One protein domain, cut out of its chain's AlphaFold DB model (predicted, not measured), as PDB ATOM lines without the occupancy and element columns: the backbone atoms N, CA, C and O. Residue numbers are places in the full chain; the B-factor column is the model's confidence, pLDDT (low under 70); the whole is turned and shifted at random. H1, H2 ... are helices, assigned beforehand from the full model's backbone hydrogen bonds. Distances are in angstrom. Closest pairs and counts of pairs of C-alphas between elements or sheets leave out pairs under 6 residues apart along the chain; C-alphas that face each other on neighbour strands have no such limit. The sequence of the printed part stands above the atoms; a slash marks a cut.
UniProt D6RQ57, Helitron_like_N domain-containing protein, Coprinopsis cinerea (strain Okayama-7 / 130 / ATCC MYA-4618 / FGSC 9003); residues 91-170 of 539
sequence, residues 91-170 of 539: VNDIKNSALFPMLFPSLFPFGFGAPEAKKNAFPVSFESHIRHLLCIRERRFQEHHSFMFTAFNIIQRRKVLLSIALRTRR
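AT A GLANCE: This is residues 91 to 170 of the 539 residues of the protein "Helitron_like_N domain-containing protein" of Coprinopsis cinerea (strain Okayama-7 / 130 / ATCC MYA-4618 / FGSC 9003) (UniProt D6RQ57). A small body of three short helices and a long loop has one long helix, H4, growing out of it like a handle, with residues 159 to 170 sticking out free. In the body, H2 runs beside the first part of H4 the opposite way, H3 makes the corner between these two, H1 lies near H4, and the loop of residues 104 to 125 joins H1 to H2 on the side away from H4. The printed part has 80 residues with four named helices, in the order H1, H2, H3, H4, and no named strand; the class is all helix. It is only just compact, close to loose, with a radius of gyration of the C-alphas of 13.7 A, and its elongated outline spans 45 by 29 by 23 A.

IN THESE COORDINATES: The printed part begins at Val 91, and H1 covers residues 99 to 103, with C-alpha 99 at (203.236, 185.858, 166.657) and 6.1 A from first to last C-alpha. H2, residues 126 to 135, begins with C-alpha 126 at (207.855, 174.934, 170.162) and is 14.2 A long. H3, residues 140 to 143, measures 5.3 A. H4, residues 147 to 168, is the longest helix at 31.5 A and ends with C-alpha 168 at (190.575, 162.830, 158.408).

HOW THE PARTS SIT: H1 touches no helix, but H1 and H4 are near each other, with 5 pairs of C-alphas within 10 A. H1 is apart from H2 and from H3. H2 and H3 only just touch, and only at the corner by their link, with 3 pairs of C-alphas within 8 A; the closest C-alphas are those of Leu 134 and Gln 142, 5.4 A apart. H3 and H4 also only just touch, and only at the corner by their link, with 3 pairs of C-alphas within 8 A; the closest C-alphas are those of Phe 141 and Phe 147, 6.6 A apart, and H4 touches H3 with residues 147 to 148 alone. H2 and H4 are close but not clearly touching: their closest C-alphas, those of Ile 130 and Ala 151, are 7.3 A apart. They run opposite ways at a shallow tilt of 17 degrees. In H1, H2 and H4 every O i to N i+4 pair is within hydrogen-bond range; H3 is too short for such a pair, and its 1 pair of O i and N i+3 is not within range.

THE WHOLE: The two C-alphas farthest apart are those of Glu 138 and Arg 170, at 45.7 A. Without residues 159 to 170, the body of 68 residues spans 26 by 26 by 20 A. The printed part has no cut. The link from H1 to H2, 22 residues, is long, while those from H2 to H3 and from H3 to H4 are tight. The mean pLDDT of the printed part is 88.7, and residues 119 to 121 are under 70.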
ATOM      1  N   VAL A  91     195.086 185.015 162.684       79.31
ATOM      2  CA  VAL A  91     196.539 184.832 162.618       79.31
ATOM      3  C   VAL A  91     196.874 183.348 162.741       79.31
ATOM      4  O   VAL A  91     196.468 182.680 163.692       79.31
ATOM      5  N   ASN A  92     197.653 182.829 161.789       83.25
ATOM      6  CA  ASN A  92     198.174 181.469 161.867       83.25
ATOM      7  C   ASN A  92     199.169 181.361 163.027       83.25
ATOM      8  O   ASN A  92     200.153 182.104 163.086       83.25
ATOM      9  N   ASP A  93     198.931 180.414 163.926       83.06
ATOM     10  CA  ASP A  93     199.783 180.151 165.071       83.06
ATOM     11  C   ASP A  93     200.779 179.016 164.850       83.06
ATOM     12  O   ASP A  93     201.496 178.687 165.783       83.06
ATOM     13  N   ILE A  94     200.864 178.424 163.656       83.88
ATOM     14  CA  ILE A  94     201.819 177.369 163.290       83.88
ATOM     15  C   ILE A  94     202.978 177.973 162.495       83.88
ATOM     16  O   ILE A  94     202.767 178.544 161.425       83.88
ATOM     17  N   LYS A  95     204.217 177.779 162.969       81.94
ATOM     18  CA  LYS A  95     205.445 178.256 162.303       81.94
ATOM     19  C   LYS A  95     205.421 179.766 162.030       81.94
ATOM     20  O   LYS A  95     205.913 180.227 160.999       81.94
ATOM     21  N   ASN A  96     204.855 180.529 162.963       86.88
ATOM     22  CA  ASN A  96     204.760 181.980 162.887       86.88
ATOM     23  C   ASN A  96     205.684 182.631 163.922       86.88
ATOM     24  O   ASN A  96     205.305 182.855 165.071       86.88
ATOM     25  N   SER A  97     206.896 182.970 163.489       87.06
ATOM     26  CA  SER A  97     207.905 183.588 164.351       87.06
ATOM     27  C   SER A  97     207.574 185.020 164.781       87.06
ATOM     28  O   SER A  97     208.209 185.528 165.697       87.06
ATOM     29  N   ALA A  98     206.618 185.684 164.124       88.62
ATOM     30  CA  ALA A  98     206.191 187.038 164.477       88.62
ATOM     31  C   ALA A  98     205.078 187.049 165.538       88.62
ATOM     32  O   ALA A  98     204.876 188.068 166.190       88.62
ATOM     33  N   LEU A  99     204.392 185.920 165.762       90.44
ATOM     34  CA  LEU A  99     203.236 185.858 166.657       90.44
ATOM     35  C   LEU A  99     203.581 186.276 168.091       90.44
ATOM     36  O   LEU A  99     202.967 187.184 168.637       90.44
ATOM     37  N   PHE A 100     204.564 185.622 168.711       92.62
ATOM     38  CA  PHE A 100     204.906 185.871 170.114       92.62
ATOM     39  C   PHE A 100     205.436 187.287 170.375       92.62
ATOM     40  O   PHE A 100     205.005 187.885 171.358       92.62
ATOM     41  N   PRO A 101     206.295 187.864 169.516       92.44
ATOM     42  CA  PRO A 101     206.716 189.244 169.690       92.44
ATOM     43  C   PRO A 101     205.591 190.260 169.509       92.44
ATOM     44  O   PRO A 101     205.587 191.271 170.199       92.44
ATOM     45  N   MET A 102     204.619 189.978 168.634       87.94
ATOM     46  CA  MET A 102     203.429 190.823 168.490       87.94
ATOM     47  C   MET A 102     202.478 190.701 169.686       87.94
ATOM     48  O   MET A 102     201.908 191.701 170.108       87.94
ATOM     49  N   LEU A 103     202.312 189.496 170.245       88.25
ATOM     50  CA  LEU A 103     201.455 189.265 171.414       88.25
ATOM     51  C   LEU A 103     202.065 189.798 172.716       88.25
ATOM     52  O   LEU A 103     201.334 190.232 173.601       88.25
ATOM     53  N   PHE A 104     203.392 189.741 172.843       92.75
ATOM     54  CA  PHE A 104     204.104 190.051 174.080       92.75
ATOM     55  C   PHE A 104     205.295 190.985 173.828       92.75
ATOM     56  O   PHE A 104     206.443 190.594 174.063       92.75
ATOM     57  N   PRO A 105     205.059 192.232 173.384       91.44
ATOM     58  CA  PRO A 105     206.139 193.184 173.131       91.44
ATOM     59  C   PRO A 105     206.978 193.465 174.390       91.44
ATOM     60  O   PRO A 105     208.182 193.671 174.286       91.44
ATOM     61  N   SER A 106     206.389 193.379 175.589       90.38
ATOM     62  CA  SER A 106     207.108 193.488 176.870       90.38
ATOM     63  C   SER A 106     208.089 192.335 177.125       90.38
ATOM     64  O   SER A 106     209.102 192.518 177.797       90.38
ATOM     65  N   LEU A 107     207.816 191.143 176.584       93.75
ATOM     66  CA  LEU A 107     208.682 189.966 176.709       93.75
ATOM     67  C   LEU A 107     209.700 189.863 175.566       93.75
ATOM     68  O   LEU A 107     210.772 189.281 175.746       93.75
ATOM     69  N   PHE A 108     209.381 190.447 174.407       92.88
ATOM     70  CA  PHE A 108     210.208 190.459 173.200       92.88
ATOM     71  C   PHE A 108     210.393 191.894 172.665       92.88
ATOM     72  O   PHE A 108     209.972 192.190 171.544       92.88
ATOM     73  N   PRO A 109     211.062 192.789 173.416       90.19
ATOM     74  CA  PRO A 109     211.118 194.224 173.103       90.19
ATOM     75  C   PRO A 109     211.766 194.552 171.754       90.19
ATOM     76  O   PRO A 109     211.500 195.597 171.170       90.19
ATOM     77  N   PHE A 110     212.597 193.653 171.230       89.69
ATOM     78  CA  PHE A 110     213.282 193.835 169.954       89.69
ATOM     79  C   PHE A 110     212.653 193.059 168.786       89.69
ATOM     80  O   PHE A 110     213.231 193.000 167.701       89.69
ATOM     81  N   GLY A 111     211.512 192.394 168.993       87.94
ATOM     82  CA  GLY A 111     210.843 191.644 167.926       87.94
ATOM     83  C   GLY A 111     211.492 190.302 167.545       87.94
ATOM     84  O   GLY A 111     211.041 189.657 166.600       87.94
ATOM     85  N   PHE A 112     212.544 189.859 168.244       85.75
ATOM     86  CA  PHE A 112     213.274 188.612 167.964       85.75
ATOM     87  C   PHE A 112     213.331 187.668 169.175       85.75
ATOM     88  O   PHE A 112     212.952 188.035 170.282       85.75
ATOM     89  N   GLY A 113     213.817 186.437 168.964       85.75
ATOM     90  CA  GLY A 113     213.962 185.425 170.026       85.75
ATOM     91  C   GLY A 113     212.704 184.589 170.283       85.75
ATOM     92  O   GLY A 113     212.641 183.843 171.253       85.75
ATOM     93  N   ALA A 114     211.700 184.698 169.418       88.81
ATOM     94  CA  ALA A 114     210.467 183.935 169.522       88.81
ATOM     95  C   ALA A 114     210.627 182.457 169.122       88.81
ATOM     96  O   ALA A 114     211.515 182.112 168.328       88.81
ATOM     97  N   PRO A 115     209.718 181.582 169.592       89.50
ATOM     98  CA  PRO A 115     209.574 180.233 169.065       89.50
ATOM     99  C   PRO A 115     209.479 180.202 167.538       89.50
ATOM    100  O   PRO A 115     208.908 181.090 166.912       89.50
ATOM    101  N   GLU A 116     210.036 179.145 166.939       84.44
ATOM    102  CA  GLU A 116     209.920 178.862 165.498       84.44
ATOM    103  C   GLU A 116     210.518 179.940 164.571       84.44
ATOM    104  O   GLU A 116     210.183 180.010 163.387       84.44
ATOM    105  N   ALA A 117     211.449 180.753 165.079       79.25
ATOM    106  CA  ALA A 117     212.257 181.646 164.260       79.25
ATOM    107  C   ALA A 117     213.037 180.869 163.184       79.25
ATOM    108  O   ALA A 117     213.797 179.946 163.480       79.25
ATOM    109  N   LYS A 118     212.896 181.290 161.919       70.75
ATOM    110  CA  LYS A 118     213.542 180.657 160.751       70.75
ATOM    111  C   LYS A 118     215.080 180.677 160.788       70.75
ATOM    112  O   LYS A 118     215.703 179.984 159.998       70.75
ATOM    113  N   LYS A 119     215.682 181.490 161.663       66.44
ATOM    114  CA  LYS A 119     217.133 181.736 161.736       66.44
ATOM    115  C   LYS A 119     217.887 180.810 162.704       66.44
ATOM    116  O   LYS A 119     219.081 181.007 162.903       66.44
ATOM    117  N   ASN A 120     217.229 179.829 163.319       66.06
ATOM    118  CA  ASN A 120     217.908 178.921 164.243       66.06
ATOM    119  C   ASN A 120     218.750 177.895 163.470       66.06
ATOM    120  O   ASN A 120     218.230 177.210 162.594       66.06
ATOM    121  N   ALA A 121     220.032 177.767 163.830       68.38
ATOM    122  CA  ALA A 121     220.955 176.798 163.226       68.38
ATOM    123  C   ALA A 121     220.492 175.338 163.399       68.38
ATOM    124  O   ALA A 121     220.809 174.486 162.575       68.38
ATOM    125  N   PHE A 122     219.701 175.068 164.446       77.81
ATOM    126  CA  PHE A 122     219.116 173.762 164.735       77.81
ATOM    127  C   PHE A 122     217.600 173.872 164.943       77.81
ATOM    128  O   PHE A 122     217.127 174.848 165.540       77.81
ATOM    129  N   PRO A 123     216.814 172.880 164.488       81.31
ATOM    130  CA  PRO A 123     215.378 172.859 164.716       81.31
ATOM    131  C   PRO A 123     215.078 172.640 166.206       81.31
ATOM    132  O   PRO A 123     215.329 171.571 166.754       81.31
ATOM    133  N   VAL A 124     214.501 173.651 166.858       88.50
ATOM    134  CA  VAL A 124     214.002 173.566 168.240       88.50
ATOM    135  C   VAL A 124     212.480 173.483 168.202       88.50
ATOM    136  O   VAL A 124     211.829 174.304 167.552       88.50
ATOM    137  N   SER A 125     211.901 172.497 168.892       90.62
ATOM    138  CA  SER A 125     210.444 172.374 168.986       90.62
ATOM    139  C   SER A 125     209.843 173.554 169.754       90.62
ATOM    140  O   SER A 125     210.480 174.136 170.636       90.62
ATOM    141  N   PHE A 126     208.587 173.886 169.450       92.25
ATOM    142  CA  PHE A 126     207.855 174.934 170.162       92.25
ATOM    143  C   PHE A 126     207.864 174.704 171.683       92.25
ATOM    144  O   PHE A 126     208.237 175.597 172.436       92.25
ATOM    145  N   GLU A 127     207.548 173.484 172.131       92.69
ATOM    146  CA  GLU A 127     207.531 173.119 173.555       92.69
ATOM    147  C   GLU A 127     208.907 173.281 174.221       92.69
ATOM    148  O   GLU A 127     208.996 173.815 175.327       92.69
ATOM    149  N   SER A 128     209.991 172.864 173.556       93.25
ATOM    150  CA  SER A 128     211.349 173.008 174.093       93.25
ATOM    151  C   SER A 128     211.788 174.466 174.187       93.25
ATOM    152  O   SER A 128     212.441 174.833 175.161       93.25
ATOM    153  N   HIS A 129     211.395 175.308 173.230       93.44
ATOM    154  CA  HIS A 129     211.685 176.738 173.298       93.44
ATOM    155  C   HIS A 129     210.877 177.415 174.418       93.44
ATOM    156  O   HIS A 129     211.452 178.144 175.219       93.44
ATOM    157  N   ILE A 130     209.578 177.125 174.563       95.00
ATOM    158  CA  ILE A 130     208.784 177.649 175.689       95.00
ATOM    159  C   ILE A 130     209.396 177.225 177.031       95.00
ATOM    160  O   ILE A 130     209.561 178.066 177.910       95.00
ATOM    161  N   ARG A 131     209.812 175.958 177.172       94.62
ATOM    162  CA  ARG A 131     210.534 175.493 178.367       94.62
ATOM    163  C   ARG A 131     211.794 176.318 178.613       94.62
ATOM    164  O   ARG A 131     212.001 176.759 179.734       94.62
ATOM    165  N   HIS A 132     212.601 176.563 177.581       93.69
ATOM    166  CA  HIS A 132     213.783 177.414 177.697       93.69
ATOM    167  C   HIS A 132     213.427 178.820 178.203       93.69
ATOM    168  O   HIS A 132     214.027 179.259 179.177       93.69
ATOM    169  N   LEU A 133     212.414 179.481 177.626       94.88
ATOM    170  CA  LEU A 133     211.960 180.814 178.053       94.88
ATOM    171  C   LEU A 133     211.485 180.841 179.514       94.88
ATOM    172  O   LEU A 133     211.741 181.810 180.217       94.88
ATOM    173  N   LEU A 134     210.847 179.772 179.995       95.31
ATOM    174  CA  LEU A 134     210.453 179.629 181.403       95.31
ATOM    175  C   LEU A 134     211.628 179.261 182.330       95.31
ATOM    176  O   LEU A 134     211.503 179.358 183.548       95.31
ATOM    177  N   CYS A 135     212.764 178.835 181.778       91.81
ATOM    178  CA  CYS A 135     213.959 178.442 182.524       91.81
ATOM    179  C   CYS A 135     215.089 179.478 182.474       91.81
ATOM    180  O   CYS A 135     216.110 179.263 183.128       91.81
ATOM    181  N   ILE A 136     214.942 180.583 181.737       91.44
ATOM    182  CA  ILE A 136     215.948 181.648 181.760       91.44
ATOM    183  C   ILE A 136     216.011 182.303 183.147       91.44
ATOM    184  O   ILE A 136     215.060 182.251 183.929       91.44
ATOM    185  N   ARG A 137     217.147 182.948 183.437       86.38
ATOM    186  CA  ARG A 137     217.386 183.635 184.715       86.38
ATOM    187  C   ARG A 137     216.363 184.745 184.983       86.38
ATOM    188  O   ARG A 137     215.923 184.909 186.114       86.38
ATOM    189  N   GLU A 138     215.995 185.501 183.948       88.75
ATOM    190  CA  GLU A 138     214.947 186.521 184.033       88.75
ATOM    191  C   GLU A 138     213.563 185.881 184.175       88.75
ATOM    192  O   GLU A 138     213.147 185.050 183.369       88.75
ATOM    193  N   ARG A 139     212.799 186.321 185.170       90.88
ATOM    194  CA  ARG A 139     211.502 185.710 185.485       90.88
ATOM    195  C   ARG A 139     210.326 186.296 184.732       90.88
ATOM    196  O   ARG A 139     209.222 185.780 184.853       90.88
ATOM    197  N   ARG A 140     210.566 187.288 183.872       93.12
ATOM    198  CA  ARG A 140     209.523 187.972 183.099       93.12
ATOM    199  C   ARG A 140     208.567 187.016 182.381       93.12
ATOM    200  O   ARG A 140     207.380 187.284 182.344       93.12
ATOM    201  N   PHE A 141     209.045 185.882 181.857       95.38
ATOM    202  CA  PHE A 141     208.186 184.883 181.203       95.38
ATOM    203  C   PHE A 141     207.389 184.023 182.190       95.38
ATOM    204  O   PHE A 141     206.278 183.605 181.876       95.38
ATOM    205  N   GLN A 142     207.969 183.745 183.359       94.00
ATOM    206  CA  GLN A 142     207.364 182.942 184.424       94.00
ATOM    207  C   GLN A 142     206.272 183.728 185.162       94.00
ATOM    208  O   GLN A 142     205.284 183.146 185.588       94.00
ATOM    209  N   GLU A 143     206.446 185.046 185.274       91.69
ATOM    210  CA  GLU A 143     205.567 185.958 186.018       91.69
ATOM    211  C   GLU A 143     204.546 186.674 185.119       91.69
ATOM    212  O   GLU A 143     203.643 187.360 185.596       91.69
ATOM    213  N   HIS A 144     204.647 186.521 183.793       93.06
ATOM    214  CA  HIS A 144     203.700 187.156 182.881       93.06
ATOM    215  C   HIS A 144     202.319 186.497 182.964       93.06
ATOM    216  O   HIS A 144     202.143 185.334 182.589       93.06
ATOM    217  N   HIS A 145     201.318 187.294 183.335       86.19
ATOM    218  CA  HIS A 145     199.944 186.869 183.630       86.19
ATOM    219  C   HIS A 145     199.263 185.992 182.557       86.19
ATOM    220  O   HIS A 145     198.398 185.182 182.879       86.19
ATOM    221  N   SER A 146     199.620 186.136 181.274       89.06
ATOM    222  CA  SER A 146     198.959 185.434 180.154       89.06
ATOM    223  C   SER A 146     199.884 184.608 179.251       89.06
ATOM    224  O   SER A 146     199.396 183.877 178.381       89.06
ATOM    225  N   PHE A 147     201.208 184.680 179.438       93.50
ATOM    226  CA  PHE A 147     202.166 184.057 178.513       93.50
ATOM    227  C   PHE A 147     202.054 182.531 178.546       93.50
ATOM    228  O   PHE A 147     201.854 181.891 177.511       93.50
ATOM    229  N   MET A 148     202.108 181.953 179.751       92.19
ATOM    230  CA  MET A 148     202.000 180.507 179.959       92.19
ATOM    231  C   MET A 148     200.661 179.962 179.469       92.19
ATOM    232  O   MET A 148     200.632 178.929 178.803       92.19
ATOM    233  N   PHE A 149     199.562 180.675 179.735       91.12
ATOM    234  CA  PHE A 149     198.232 180.283 179.270       91.12
ATOM    235  C   PHE A 149     198.165 180.232 177.741       91.12
ATOM    236  O   PHE A 149     197.713 179.241 177.168       91.12
ATOM    237  N   THR A 150     198.681 181.266 177.072       93.00
ATOM    238  CA  THR A 150     198.710 181.347 175.605       93.00
ATOM    239  C   THR A 150     199.567 180.233 175.006       93.00
ATOM    240  O   THR A 150     199.120 179.516 174.110       93.00
ATOM    241  N   ALA A 151     200.776 180.027 175.537       94.19
ATOM    242  CA  ALA A 151     201.669 178.965 175.085       94.19
ATOM    243  C   ALA A 151     201.051 177.570 175.287       94.19
ATOM    244  O   ALA A 151     201.067 176.748 174.369       94.19
ATOM    245  N   PHE A 152     200.452 177.310 176.453       92.31
ATOM    246  CA  PHE A 152     199.782 176.046 176.753       92.31
ATOM    247  C   PHE A 152     198.558 175.809 175.859       92.31
ATOM    248  O   PHE A 152     198.356 174.697 175.370       92.31
ATOM    249  N   ASN A 153     197.763 176.848 175.584       91.56
ATOM    250  CA  ASN A 153     196.627 176.762 174.670       91.56
ATOM    251  C   ASN A 153     197.069 176.393 173.244       91.56
ATOM    252  O   ASN A 153     196.495 175.482 172.645       91.56
ATOM    253  N   ILE A 154     198.131 177.029 172.734       92.19
ATOM    254  CA  ILE A 154     198.723 176.705 171.426       92.19
ATOM    255  C   ILE A 154     199.201 175.246 171.398       92.19
ATOM    256  O   ILE A 154     198.907 174.526 170.443       92.19
ATOM    257  N   ILE A 155     199.877 174.770 172.450       91.75
ATOM    258  CA  ILE A 155     200.322 173.367 172.555       91.75
ATOM    259  C   ILE A 155     199.130 172.406 172.467       91.75
ATOM    260  O   ILE A 155     199.148 171.476 171.658       91.75
ATOM    261  N   GLN A 156     198.072 172.639 173.250       90.38
ATOM    262  CA  GLN A 156     196.878 171.791 173.231       90.38
ATOM    263  C   GLN A 156     196.182 171.807 171.866       90.38
ATOM    264  O   GLN A 156     195.888 170.743 171.316       90.38
ATOM    265  N   ARG A 157     195.968 172.995 171.281       90.50
ATOM    266  CA  ARG A 157     195.349 173.147 169.956       90.50
ATOM    267  C   ARG A 157     196.139 172.415 168.880       90.50
ATOM    268  O   ARG A 157     195.549 171.681 168.095       90.50
ATOM    269  N   ARG A 158     197.467 172.543 168.866       90.56
ATOM    270  CA  ARG A 158     198.325 171.845 167.896       90.56
ATOM    271  C   ARG A 158     198.241 170.324 168.032       90.56
ATOM    272  O   ARG A 158     198.174 169.645 167.011       90.56
ATOM    273  N   LYS A 159     198.184 169.786 169.257       90.25
ATOM    274  CA  LYS A 159     197.985 168.341 169.490       90.25
ATOM    275  C   LYS A 159     196.629 167.865 168.968       90.25
ATOM    276  O   LYS A 159     196.575 166.872 168.249       90.25
ATOM    277  N   VAL A 160     195.556 168.611 169.244       90.19
ATOM    278  CA  VAL A 160     194.215 168.327 168.701       90.19
ATOM    279  C   VAL A 160     194.226 168.354 167.171       90.19
ATOM    280  O   VAL A 160     193.762 167.408 166.541       90.19
ATOM    281  N   LEU A 161     194.785 169.404 166.564       90.56
ATOM    282  CA  LEU A 161     194.834 169.564 165.107       90.56
ATOM    283  C   LEU A 161     195.630 168.447 164.430       90.56
ATOM    284  O   LEU A 161     195.205 167.951 163.389       90.56
ATOM    285  N   LEU A 162     196.746 168.016 165.025       90.25
ATOM    286  CA  LEU A 162     197.511 166.876 164.527       90.25
ATOM    287  C   LEU A 162     196.671 165.593 164.559       90.25
ATOM    288  O   LEU A 162     196.581 164.900 163.545       90.25
ATOM    289  N   SER A 163     196.011 165.303 165.683       89.31
ATOM    290  CA  SER A 163     195.123 164.143 165.810       89.31
ATOM    291  C   SER A 163     193.986 164.172 164.789       89.31
ATOM    292  O   SER A 163     193.713 163.151 164.158       89.31
ATOM    293  N   ILE A 164     193.354 165.334 164.586       88.31
ATOM    294  CA  ILE A 164     192.303 165.525 163.577       88.31
ATOM    295  C   ILE A 164     192.864 165.265 162.181       88.31
ATOM    296  O   ILE A 164     192.312 164.440 161.460       88.31
ATOM    297  N   ALA A 165     193.979 165.902 161.815       90.44
ATOM    298  CA  ALA A 165     194.587 165.760 160.493       90.44
ATOM    299  C   ALA A 165     194.971 164.308 160.174       90.44
ATOM    300  O   ALA A 165     194.809 163.851 159.044       90.44
ATOM    301  N   LEU A 166     195.458 163.553 161.163       90.00
ATOM    302  CA  LEU A 166     195.743 162.128 161.001       90.00
ATOM    303  C   LEU A 166     194.469 161.287 160.861       90.00
ATOM    304  O   LEU A 166     194.501 160.233 160.226       90.00
ATOM    305  N   ARG A 167     193.352 161.719 161.457       86.50
ATOM    306  CA  ARG A 167     192.080 160.990 161.419       86.50
ATOM    307  C   ARG A 167     191.297 161.227 160.140       86.50
ATOM    308  O   ARG A 167     190.785 160.260 159.587       86.50
ATOM    309  N   THR A 168     191.258 162.464 159.656       89.06
ATOM    310  CA  THR A 168     190.575 162.830 158.408       89.06
ATOM    311  C   THR A 168     191.234 162.213 157.176       89.06
ATOM    312  O   THR A 168     190.588 162.040 156.155       89.06
ATOM    313  N   ARG A 169     192.511 161.824 157.275       89.94
ATOM    314  CA  ARG A 169     193.254 161.121 156.215       89.94
ATOM    315  C   ARG A 169     193.046 159.604 156.192       89.94
ATOM    316  O   ARG A 169     193.651 158.929 155.364       89.94
ATOM    317  N   ARG A 170     192.267 159.033 157.117       89.06
ATOM    318  CA  ARG A 170     191.967 157.592 157.109       89.06
ATOM    319  C   ARG A 170     190.850 157.296 156.117       89.06
ATOM    320  O   ARG A 170     189.897 158.057 156.034       89.06
TER     321      ARG A 170